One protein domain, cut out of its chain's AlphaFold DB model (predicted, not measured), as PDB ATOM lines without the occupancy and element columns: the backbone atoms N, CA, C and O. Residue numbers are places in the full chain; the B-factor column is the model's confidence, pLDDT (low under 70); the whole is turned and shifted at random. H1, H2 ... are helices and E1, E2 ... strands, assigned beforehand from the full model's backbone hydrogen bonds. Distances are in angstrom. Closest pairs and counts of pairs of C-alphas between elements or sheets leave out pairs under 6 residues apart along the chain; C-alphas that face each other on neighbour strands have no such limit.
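AT A GLANCE: This is residues 6 to 83 of the 86 residues of an uncharacterized protein of Ralstonia solanacearum (UniProt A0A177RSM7). A strongly twisted sheet of four strands has one helix, H1, lying lengthwise over one face, while its other face has no named helix. A long loop, residues 12 to 23, joins the first two strands, and residues 66 to 83 fold back beyond the edge strand E4 on the helix's side of the sheet, with no named element. The printed part has 78 residues with four named strands and one named helix, in the order E1, E2, H1, E3, E4; the sheet runs E2, E1, E3, E4, all antiparallel. The class is mixed, helices and strands, although under half of the residues, 36, are in named elements. The whole is compact and rounded, with a radius of gyration of the C-alphas of 11.6 A and spans of 30 by 28 by 21 A.

HOW THE PARTS SIT: E1, residues 6 to 11, is an inner strand. E2, residues 24 to 26, is its antiparallel neighbour at 164 degrees and forms a hairpin with it; N 24 and O 7 are within hydrogen-bond range at 2.8 A. H1, residues 29 to 41, is on the sheet at a height over the sheet of 8.4 A. It lies over E1 and over E3, residues 50 to 56, and runs along the strands, at 2 degrees to E1 on the local plane. The closest C-alphas of H1 and E1 are those of Phe 36 and Val 7, 6.1 A apart; those of H1 and E3 are Val 40 and Ala 52, 6.8 A apart. Every O i to N i+4 pair in H1 is within hydrogen-bond range. With H1 on one face, the sheet and helix make two layers. E2, H1 and E3 form a split strand-helix-strand unit, two strands running the same way with E1 between them, and its crossover is right-handed. E3 and E1 are antiparallel at 158 degrees, with N 8 and O 53 2.9 A apart. E4, residues 59 to 65, forms a hairpin with E3, antiparallel at 160 degrees, with N 52 and O 64 2.8 A apart. E2 and E4 are the edge strands and are apart.

IN THESE COORDINATES: E1 begins at C-alpha 6, (180.210, 242.370, 159.856), and is 16.0 A long. E2 measures 6.5 A. H1 is 17.9 A long, from C-alpha 29 at (185.746, 234.153, 159.880). E3 is 19.9 A long, and E4 is 17.7 A, ending at C-alpha 65, (187.423, 251.827, 171.300).

THE WHOLE: The two C-alphas farthest apart, those of Gly 27 and Glu 69, are 31.1 A from each other. The printed part has no cut. The link from E1 to E2 is long, with 12 residues. The mean pLDDT of the printed part is 79.9, and residues 12 to 22 are under 70.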
ATOM      1  N   ARG A   6     180.295 240.938 160.117       88.44
ATOM      2  CA  ARG A   6     180.210 242.370 159.856       88.44
ATOM      3  C   ARG A   6     181.254 243.071 160.705       88.44
ATOM      4  O   ARG A   6     181.171 243.026 161.928       88.44
ATOM      5  N   VAL A   7     182.204 243.720 160.057       88.69
ATOM      6  CA  VAL A   7     183.169 244.613 160.696       88.69
ATOM      7  C   VAL A   7     182.775 246.019 160.307       88.69
ATOM      8  O   VAL A   7     182.589 246.282 159.123       88.69
ATOM      9  N   TYR A   8     182.588 246.903 161.274       86.88
ATOM     10  CA  TYR A   8     182.296 248.297 160.982       86.88
ATOM     11  C   TYR A   8     182.874 249.233 162.024       86.88
ATOM     12  O   TYR A   8     182.861 248.950 163.219       86.88
ATOM     13  N   LEU A   9     183.348 250.381 161.554       84.69
ATOM     14  CA  LEU A   9     183.771 251.476 162.409       84.69
ATOM     15  C   LEU A   9     182.615 252.458 162.599       84.69
ATOM     16  O   LEU A   9     182.076 252.946 161.611       84.69
ATOM     17  N   LYS A  10     182.241 252.750 163.844       82.94
ATOM     18  CA  LYS A  10     181.241 253.764 164.205       82.94
ATOM     19  C   LYS A  10     181.871 254.861 165.061       82.94
ATOM     20  O   LYS A  10     182.736 254.588 165.888       82.94
ATOM     21  N   SER A  11     181.411 256.094 164.904       74.88
ATOM     22  CA  SER A  11     181.795 257.197 165.790       74.88
ATOM     23  C   SER A  11     181.049 257.089 167.126       74.88
ATOM     24  O   SER A  11     179.848 256.838 167.147       74.88
ATOM     25  N   ALA A  12     181.746 257.296 168.243       65.25
ATOM     26  CA  ALA A  12     181.165 257.383 169.587       65.25
ATOM     27  C   ALA A  12     180.591 258.780 169.905       65.25
ATOM     28  O   ALA A  12     180.106 259.005 171.009       65.25
ATOM     29  N   VAL A  13     180.672 259.721 168.957       61.03
ATOM     30  CA  VAL A  13     180.313 261.134 169.155       61.03
ATOM     31  C   VAL A  13     178.798 261.364 169.169       61.03
ATOM     32  O   VAL A  13     178.351 262.262 169.872       61.03
ATOM     33  N   GLU A  14     177.993 260.539 168.488       56.03
ATOM     34  CA  GLU A  14     176.534 260.717 168.467       56.03
ATOM     35  C   GLU A  14     175.777 259.389 168.658       56.03
ATOM     36  O   GLU A  14     175.874 258.497 167.808       56.03
ATOM     37  N   PRO A  15     174.980 259.238 169.737       49.62
ATOM     38  CA  PRO A  15     174.176 258.045 170.031       49.62
ATOM     39  C   PRO A  15     172.927 257.913 169.134       49.62
ATOM     40  O   PRO A  15     171.847 257.563 169.601       49.62
ATOM     41  N   GLY A  16     173.060 258.184 167.834       49.50
ATOM     42  CA  GLY A  16     171.942 258.140 166.888       49.50
ATOM     43  C   GLY A  16     172.332 258.055 165.415       49.50
ATOM     44  O   GLY A  16     171.529 257.585 164.617       49.50
ATOM     45  N   ASN A  17     173.564 258.426 165.049       48.09
ATOM     46  CA  ASN A  17     174.016 258.386 163.661       48.09
ATOM     47  C   ASN A  17     175.386 257.693 163.560       48.09
ATOM     48  O   ASN A  17     176.424 258.355 163.481       48.09
ATOM     49  N   PRO A  18     175.441 256.348 163.626       53.66
ATOM     50  CA  PRO A  18     176.692 255.630 163.451       53.66
ATOM     51  C   PRO A  18     177.146 255.810 162.001       53.66
ATOM     52  O   PRO A  18     176.688 255.099 161.108       53.66
ATOM     53  N   VAL A  19     178.049 256.760 161.752       56.06
ATOM     54  CA  VAL A  19     178.709 256.903 160.449       56.06
ATOM     55  C   VAL A  19     179.606 255.680 160.252       56.06
ATOM     56  O   VAL A  19     180.768 255.657 160.662       56.06
ATOM     57  N   ALA A  20     179.029 254.624 159.678       61.28
ATOM     58  CA  ALA A  20     179.700 253.372 159.368       61.28
ATOM     59  C   ALA A  20     180.616 253.575 158.156       61.28
ATOM     60  O   ALA A  20     180.228 253.303 157.024       61.28
ATOM     61  N   THR A  21     181.823 254.091 158.386       63.38
ATOM     62  CA  THR A  21     182.733 254.475 157.286       63.38
ATOM     63  C   THR A  21     183.493 253.274 156.713       63.38
ATOM     64  O   THR A  21     183.977 253.325 155.590       63.38
ATOM     65  N   HIS A  22     183.580 252.165 157.453       65.31
ATOM     66  CA  HIS A  22     184.424 251.027 157.078       65.31
ATOM     67  C   HIS A  22     183.697 249.696 157.296       65.31
ATOM     68  O   HIS A  22     183.960 249.002 158.269       65.31
ATOM     69  N   LYS A  23     182.701 249.387 156.453       78.31
ATOM     70  CA  LYS A  23     181.815 248.221 156.615       78.31
ATOM     71  C   LYS A  23     182.275 247.032 155.762       78.31
ATOM     72  O   LYS A  23     181.894 246.926 154.598       78.31
ATOM     73  N   THR A  24     182.987 246.084 156.359       84.38
ATOM     74  CA  THR A  24     183.316 244.795 155.729       84.38
ATOM     75  C   THR A  24     182.230 243.775 156.056       84.38
ATOM     76  O   THR A  24     181.922 243.550 157.225       84.38
ATOM     77  N   ASN A  25     181.637 243.143 155.038       85.62
ATOM     78  CA  ASN A  25     180.699 242.030 155.217       85.62
ATOM     79  C   ASN A  25     181.277 240.794 154.534       85.62
ATOM     80  O   ASN A  25     181.556 240.836 153.340       85.62
ATOM     81  N   THR A  26     181.460 239.708 155.275       86.88
ATOM     82  CA  THR A  26     182.074 238.485 154.747       86.88
ATOM     83  C   THR A  26     181.427 237.234 155.321       86.88
ATOM     84  O   THR A  26     180.908 237.247 156.434       86.88
ATOM     85  N   GLY A  27     181.455 236.150 154.544       86.12
ATOM     86  CA  GLY A  27     181.042 234.817 154.981       86.12
ATOM     87  C   GLY A  27     182.128 234.058 155.752       86.12
ATOM     88  O   GLY A  27     181.867 233.010 156.336       86.12
ATOM     89  N   SER A  28     183.362 234.569 155.741       86.88
ATOM     90  CA  SER A  28     184.534 233.862 156.253       86.88
ATOM     91  C   SER A  28     185.069 234.515 157.521       86.88
ATOM     92  O   SER A  28     185.488 235.672 157.506       86.88
ATOM     93  N   ARG A  29     185.159 233.727 158.599       86.06
ATOM     94  CA  ARG A  29     185.746 234.153 159.880       86.06
ATOM     95  C   ARG A  29     187.148 234.740 159.718       86.06
ATOM     96  O   ARG A  29     187.429 235.787 160.286       86.06
ATOM     97  N   ALA A  30     188.006 234.088 158.932       85.38
ATOM     98  CA  ALA A  30     189.386 234.532 158.720       85.38
ATOM     99  C   ALA A  30     189.452 235.934 158.095       85.38
ATOM    100  O   ALA A  30     190.209 236.781 158.556       85.38
ATOM    101  N   VAL A  31     188.594 236.206 157.107       87.88
ATOM    102  CA  VAL A  31     188.506 237.520 156.449       87.88
ATOM    103  C   VAL A  31     187.965 238.575 157.416       87.88
ATOM    104  O   VAL A  31     188.427 239.711 157.410       87.88
ATOM    105  N   ALA A  32     187.010 238.208 158.275       87.00
ATOM    106  CA  ALA A  32     186.454 239.120 159.270       87.00
ATOM    107  C   ALA A  32     187.476 239.497 160.347       87.00
ATOM    108  O   ALA A  32     187.574 240.666 160.707       87.00
ATOM    109  N   LEU A  33     188.235 238.514 160.842       87.31
ATOM    110  CA  LEU A  33     189.314 238.747 161.796       87.31
ATOM    111  C   LEU A  33     190.409 239.607 161.162       87.31
ATOM    112  O   LEU A  33     190.803 240.581 161.782       87.31
ATOM    113  N   ALA A  34     190.850 239.297 159.938       88.38
ATOM    114  CA  ALA A  34     191.869 240.084 159.243       88.38
ATOM    115  C   ALA A  34     191.432 241.546 159.070       88.38
ATOM    116  O   ALA A  34     192.142 242.447 159.499       88.38
ATOM    117  N   ALA A  35     190.215 241.784 158.571       88.00
ATOM    118  CA  ALA A  35     189.689 243.139 158.417       88.00
ATOM    119  C   ALA A  35     189.526 243.870 159.760       88.00
ATOM    120  O   ALA A  35     189.772 245.070 159.848       88.00
ATOM    121  N   PHE A  36     189.107 243.170 160.821       88.31
ATOM    122  CA  PHE A  36     189.035 243.758 162.159       88.31
ATOM    123  C   PHE A  36     190.431 244.076 162.699       88.31
ATOM    124  O   PHE A  36     190.630 245.164 163.224       88.31
ATOM    125  N   ALA A  37     191.396 243.174 162.515       88.44
ATOM    126  CA  ALA A  37     192.786 243.340 162.913       88.44
ATOM    127  C   ALA A  37     193.431 244.542 162.220       88.44
ATOM    128  O   ALA A  37     194.017 245.382 162.896       88.44
ATOM    129  N   GLU A  38     193.285 244.667 160.899       88.44
ATOM    130  CA  GLU A  38     193.765 245.825 160.138       88.44
ATOM    131  C   GLU A  38     193.142 247.123 160.654       88.44
ATOM    132  O   GLU A  38     193.831 248.125 160.843       88.44
ATOM    133  N   LEU A  39     191.844 247.091 160.957       85.62
ATOM    134  CA  LEU A  39     191.123 248.262 161.418       85.62
ATOM    135  C   LEU A  39     191.526 248.687 162.840       85.62
ATOM    136  O   LEU A  39     191.738 249.876 163.054       85.62
ATOM    137  N   VAL A  40     191.670 247.761 163.798       86.38
ATOM    138  CA  VAL A  40     192.134 248.088 165.166       86.38
ATOM    139  C   VAL A  40     193.622 248.438 165.224       86.38
ATOM    140  O   VAL A  40     194.042 249.169 166.115       86.38
ATOM    141  N   ASN A  41     194.426 247.948 164.276       85.44
ATOM    142  CA  ASN A  41     195.830 248.336 164.151       85.44
ATOM    143  C   ASN A  41     196.021 249.681 163.442       85.44
ATOM    144  O   ASN A  41     197.126 250.227 163.478       85.44
ATOM    145  N   CYS A  42     194.971 250.230 162.828       83.00
ATOM    146  CA  CYS A  42     195.036 251.510 162.146       83.00
ATOM    147  C   CYS A  42     195.164 252.663 163.151       83.00
ATOM    148  O   CYS A  42     194.214 253.032 163.843       83.00
ATOM    149  N   THR A  43     196.354 253.265 163.203       81.62
ATOM    150  CA  THR A  43     196.671 254.389 164.095       81.62
ATOM    151  C   THR A  43     196.026 255.701 163.666       81.62
ATOM    152  O   THR A  43     196.022 256.651 164.440       81.62
ATOM    153  N   GLU A  44     195.458 255.779 162.460       81.50
ATOM    154  CA  GLU A  44     194.760 256.983 161.988       81.50
ATOM    155  C   GLU A  44     193.560 257.349 162.874       81.50
ATOM    156  O   GLU A  44     193.130 258.502 162.898       81.50
ATOM    157  N   PHE A  45     193.013 256.372 163.602       78.00
ATOM    158  CA  PHE A  45     191.862 256.542 164.486       78.00
ATOM    159  C   PHE A  45     192.229 256.591 165.971       78.00
ATOM    160  O   PHE A  45     191.333 256.808 166.787       78.00
ATOM    161  N   ASP A  46     193.505 256.413 166.319       78.81
ATOM    162  CA  ASP A  46     193.997 256.414 167.700       78.81
ATOM    163  C   ASP A  46     193.756 257.783 168.359       78.81
ATOM    164  O   ASP A  46     193.961 258.832 167.742       78.81
ATOM    165  N   GLY A  47     193.203 257.786 169.573       77.31
ATOM    166  CA  GLY A  47     192.787 259.012 170.266       77.31
ATOM    167  C   GLY A  47     191.521 259.674 169.704       77.31
ATOM    168  O   GLY A  47     191.074 260.699 170.224       77.31
ATOM    169  N   GLN A  48     190.895 259.109 168.665       82.81
ATOM    170  CA  GLN A  48     189.581 259.550 168.206       82.81
ATOM    171  C   GLN A  48     188.481 258.773 168.927       82.81
ATOM    172  O   GLN A  48     188.587 257.572 169.169       82.81
ATOM    173  N   ARG A  49     187.345 259.439 169.165       82.06
ATOM    174  CA  ARG A  49     186.099 258.824 169.657       82.06
ATOM    175  C   ARG A  49     185.456 257.944 168.583       82.06
ATOM    176  O   ARG A  49     184.354 258.212 168.107       82.06
ATOM    177  N   ARG A  50     186.164 256.897 168.174       83.81
ATOM    178  CA  ARG A  50     185.766 255.888 167.198       83.81
ATOM    179  C   ARG A  50     185.746 254.524 167.858       83.81
ATOM    180  O   ARG A  50     186.429 254.266 168.850       83.81
ATOM    181  N   VAL A  51     184.930 253.658 167.283       86.19
ATOM    182  CA  VAL A  51     184.705 252.313 167.776       86.19
ATOM    183  C   VAL A  51     184.705 251.340 166.613       86.19
ATOM    184  O   VAL A  51     183.877 251.471 165.713       86.19
ATOM    185  N   ALA A  52     185.573 250.339 166.649       87.50
ATOM    186  CA  ALA A  52     185.469 249.187 165.772       87.50
ATOM    187  C   ALA A  52     184.543 248.147 166.393       87.50
ATOM    188  O   ALA A  52     184.724 247.738 167.536       87.50
ATOM    189  N   VAL A  53     183.563 247.680 165.634       87.25
ATOM    190  CA  VAL A  53     182.662 246.620 166.069       87.25
ATOM    191  C   VAL A  53     182.789 245.447 165.116       87.25
ATOM    192  O   VAL A  53     182.681 245.606 163.899       87.25
ATOM    193  N   LEU A  54     182.981 244.263 165.688       88.50
ATOM    194  CA  LEU A  54     182.901 242.990 164.992       88.50
ATOM    195  C   LEU A  54     181.619 242.291 165.437       88.50
ATOM    196  O   LEU A  54     181.411 242.038 166.624       88.50
ATOM    197  N   SER A  55     180.762 241.958 164.482       87.50
ATOM    198  CA  SER A  55     179.527 241.220 164.714       87.50
ATOM    199  C   SER A  55     179.473 239.963 163.852       87.50
ATOM    200  O   SER A  55     179.791 240.002 162.667       87.50
ATOM    201  N   ARG A  56     179.034 238.846 164.435       87.06
ATOM    202  CA  ARG A  56     178.748 237.578 163.753       87.06
ATOM    203  C   ARG A  56     177.254 237.325 163.832       87.06
ATOM    204  O   ARG A  56     176.692 237.269 164.919       87.06
ATOM    205  N   ASN A  57     176.610 237.182 162.683       84.25
ATOM    206  CA  ASN A  57     175.191 236.872 162.554       84.25
ATOM    207  C   ASN A  57     174.288 237.777 163.419       84.25
ATOM    208  O   ASN A  57     173.408 237.311 164.136       84.25
ATOM    209  N   ASN A  58     174.555 239.087 163.376       78.69
ATOM    210  CA  ASN A  58     173.867 240.120 164.162       78.69
ATOM    211  C   ASN A  58     174.129 240.090 165.684       78.69
ATOM    212  O   ASN A  58     173.527 240.864 166.423       78.69
ATOM    213  N   ARG A  59     175.043 239.238 166.156       84.88
ATOM    214  CA  ARG A  59     175.529 239.209 167.538       84.88
ATOM    215  C   ARG A  59     176.862 239.940 167.628       84.88
ATOM    216  O   ARG A  59     177.721 239.743 166.771       84.88
ATOM    217  N   GLN A  60     177.035 240.813 168.614       86.25
ATOM    218  CA  GLN A  60     178.317 241.483 168.836       86.25
ATOM    219  C   GLN A  60     179.334 240.463 169.356       86.25
ATOM    220  O   GLN A  60     179.044 239.734 170.301       86.25
ATOM    221  N   VAL A  61     180.491 240.405 168.706       87.69
ATOM    222  CA  VAL A  61     181.600 239.504 169.040       87.69
ATOM    223  C   VAL A  61     182.728 240.289 169.700       87.69
ATOM    224  O   VAL A  61     183.204 239.885 170.751       87.69
ATOM    225  N   ALA A  62     183.105 241.436 169.128       86.69
ATOM    226  CA  ALA A  62     184.115 242.320 169.704       86.69
ATOM    227  C   ALA A  62     183.718 243.795 169.565       86.69
ATOM    228  O   ALA A  62     182.992 244.182 168.640       86.69
ATOM    229  N   TYR A  63     184.198 244.605 170.505       87.25
ATOM    230  CA  TYR A  63     183.905 246.029 170.610       87.25
ATOM    231  C   TYR A  63     185.164 246.777 171.029       87.25
ATOM    232  O   TYR A  63     185.560 246.726 172.188       87.25
ATOM    233  N   HIS A  64     185.807 247.439 170.075       87.12
ATOM    234  CA  HIS A  64     187.053 248.153 170.295       87.12
ATOM    235  C   HIS A  64     186.854 249.656 170.281       87.12
ATOM    236  O   HIS A  64     186.303 250.176 169.318       87.12
ATOM    237  N   ARG A  65     187.350 250.362 171.295       85.69
ATOM    238  CA  ARG A  65     187.423 251.827 171.300       85.69
ATOM    239  C   ARG A  65     188.863 252.284 171.093       85.69
ATOM    240  O   ARG A  65     189.734 251.884 171.853       85.69
ATOM    241  N   PHE A  66     189.066 253.180 170.131       84.12
ATOM    242  CA  PHE A  66     190.371 253.807 169.854       84.12
ATOM    243  C   PHE A  66     190.706 254.965 170.807       84.12
ATOM    244  O   PHE A  66     191.826 255.452 170.854       84.12
ATOM    245  N   ASP A  67     189.702 255.412 171.553       83.31
ATOM    246  CA  ASP A  67     189.785 256.429 172.605       83.31
ATOM    247  C   ASP A  67     190.270 255.844 173.946       83.31
ATOM    248  O   ASP A  67     190.460 256.584 174.902       83.31
ATOM    249  N   LEU A  68     190.427 254.517 174.041       81.50
ATOM    250  CA  LEU A  68     190.849 253.841 175.267       81.50
ATOM    251  C   LEU A  68     192.286 253.341 175.174       81.50
ATOM    252  O   LEU A  68     192.752 252.914 174.121       81.50
ATOM    253  N   GLU A  69     192.946 253.348 176.325       75.88
ATOM    254  CA  GLU A  69     194.320 252.890 176.496       75.88
ATOM    255  C   GLU A  69     194.413 251.354 176.620       75.88
ATOM    256  O   GLU A  69     193.433 250.685 176.993       75.88
ATOM    257  N   PRO A  70     195.593 250.767 176.342       72.19
ATOM    258  CA  PRO A  70     195.854 249.356 176.607       72.19
ATOM    259  C   PRO A  70     195.620 249.024 178.086       72.19
ATOM    260  O   PRO A  70     196.239 249.599 178.977       72.19
ATOM    261  N   GLY A  71     194.703 248.088 178.347       74.38
ATOM    262  CA  GLY A  71     194.296 247.678 179.699       74.38
ATOM    263  C   GLY A  71     192.788 247.749 179.938       74.38
ATOM    264  O   GLY A  71     192.275 247.073 180.831       74.38
ATOM    265  N   PHE A  72     192.053 248.493 179.109       80.31
ATOM    266  CA  PHE A  72     190.593 248.482 179.148       80.31
ATOM    267  C   PHE A  72     190.005 247.219 178.489       80.31
ATOM    268  O   PHE A  72     190.570 246.697 177.527       80.31
ATOM    269  N   PRO A  73     188.837 246.733 178.953       76.38
ATOM    270  CA  PRO A  73     188.170 245.564 178.369       76.38
ATOM    271  C   PRO A  73     187.747 245.775 176.906       76.38
ATOM    272  O   PRO A  73     187.643 244.816 176.149       76.38
ATOM    273  N   ASP A  74     187.547 247.027 176.491       80.25
ATOM    274  CA  ASP A  74     187.214 247.403 175.114       80.25
ATOM    275  C   ASP A  74     188.469 247.716 174.264       80.25
ATOM    276  O   ASP A  74     188.383 248.332 173.198       80.25
ATOM    277  N   TYR A  75     189.665 247.332 174.715       83.00
ATOM    278  CA  TYR A  75     190.909 247.472 173.959       83.00
ATOM    279  C   TYR A  75     191.307 246.126 173.331       83.00
ATOM    280  O   TYR A  75     191.809 245.233 174.010       83.00
ATOM    281  N   TRP A  76     191.062 245.970 172.024       83.19
ATOM    282  CA  TRP A  76     191.235 244.695 171.313       83.19
ATOM    283  C   TRP A  76     192.505 244.604 170.474       83.19
ATOM    284  O   TRP A  76     192.784 243.521 169.970       83.19
ATOM    285  N   ARG A  77     193.267 245.693 170.319       80.56
ATOM    286  CA  ARG A  77     194.443 245.750 169.434       80.56
ATOM    287  C   ARG A  77     195.443 244.621 169.707       80.56
ATOM    288  O   ARG A  77     195.849 243.940 168.773       80.56
ATOM    289  N   ASP A  78     195.716 244.352 170.983       79.12
ATOM    290  CA  ASP A  78     196.615 243.283 171.446       79.12
ATOM    291  C   ASP A  78     195.881 242.014 171.923       79.12
ATOM    292  O   ASP A  78     196.504 241.076 172.410       79.12
ATOM    293  N   ARG A  79     194.545 241.969 171.807       79.88
ATOM    294  CA  ARG A  79     193.689 240.897 172.364       79.88
ATOM    295  C   ARG A  79     192.841 240.192 171.304       79.88
ATOM    296  O   ARG A  79     191.833 239.564 171.620       79.88
ATOM    297  N   LEU A  80     193.230 240.291 170.034       80.19
ATOM    298  CA  LEU A  80     192.513 239.679 168.909       80.19
ATOM    299  C   LEU A  80     192.366 238.153 169.055       80.19
ATOM    300  O   LEU A  80     191.331 237.601 168.682       80.19
ATOM    301  N   ASP A  81     193.360 237.484 169.646       77.12
ATOM    302  CA  ASP A  81     193.333 236.043 169.936       77.12
ATOM    303  C   ASP A  81     192.356 235.657 171.060       77.12
ATOM    304  O   ASP A  81     191.901 234.516 171.119       77.12
ATOM    305  N   GLU A  82     191.962 236.602 171.920       80.25
ATOM    306  CA  GLU A  82     190.987 236.371 172.995       80.25
ATOM    307  C   GLU A  82     189.533 236.543 172.532       80.25
ATOM    308  O   GLU A  82     188.598 236.381 173.320       80.25
ATOM    309  N   ILE A  83     189.310 236.863 171.252       79.69
ATOM    310  CA  ILE A  83     187.963 236.978 170.697       79.69
ATOM    311  C   ILE A  83     187.287 235.604 170.757       79.69
ATOM    312  O   ILE A  83     187.585 234.703 169.969       79.69
TER     313      ILE A  83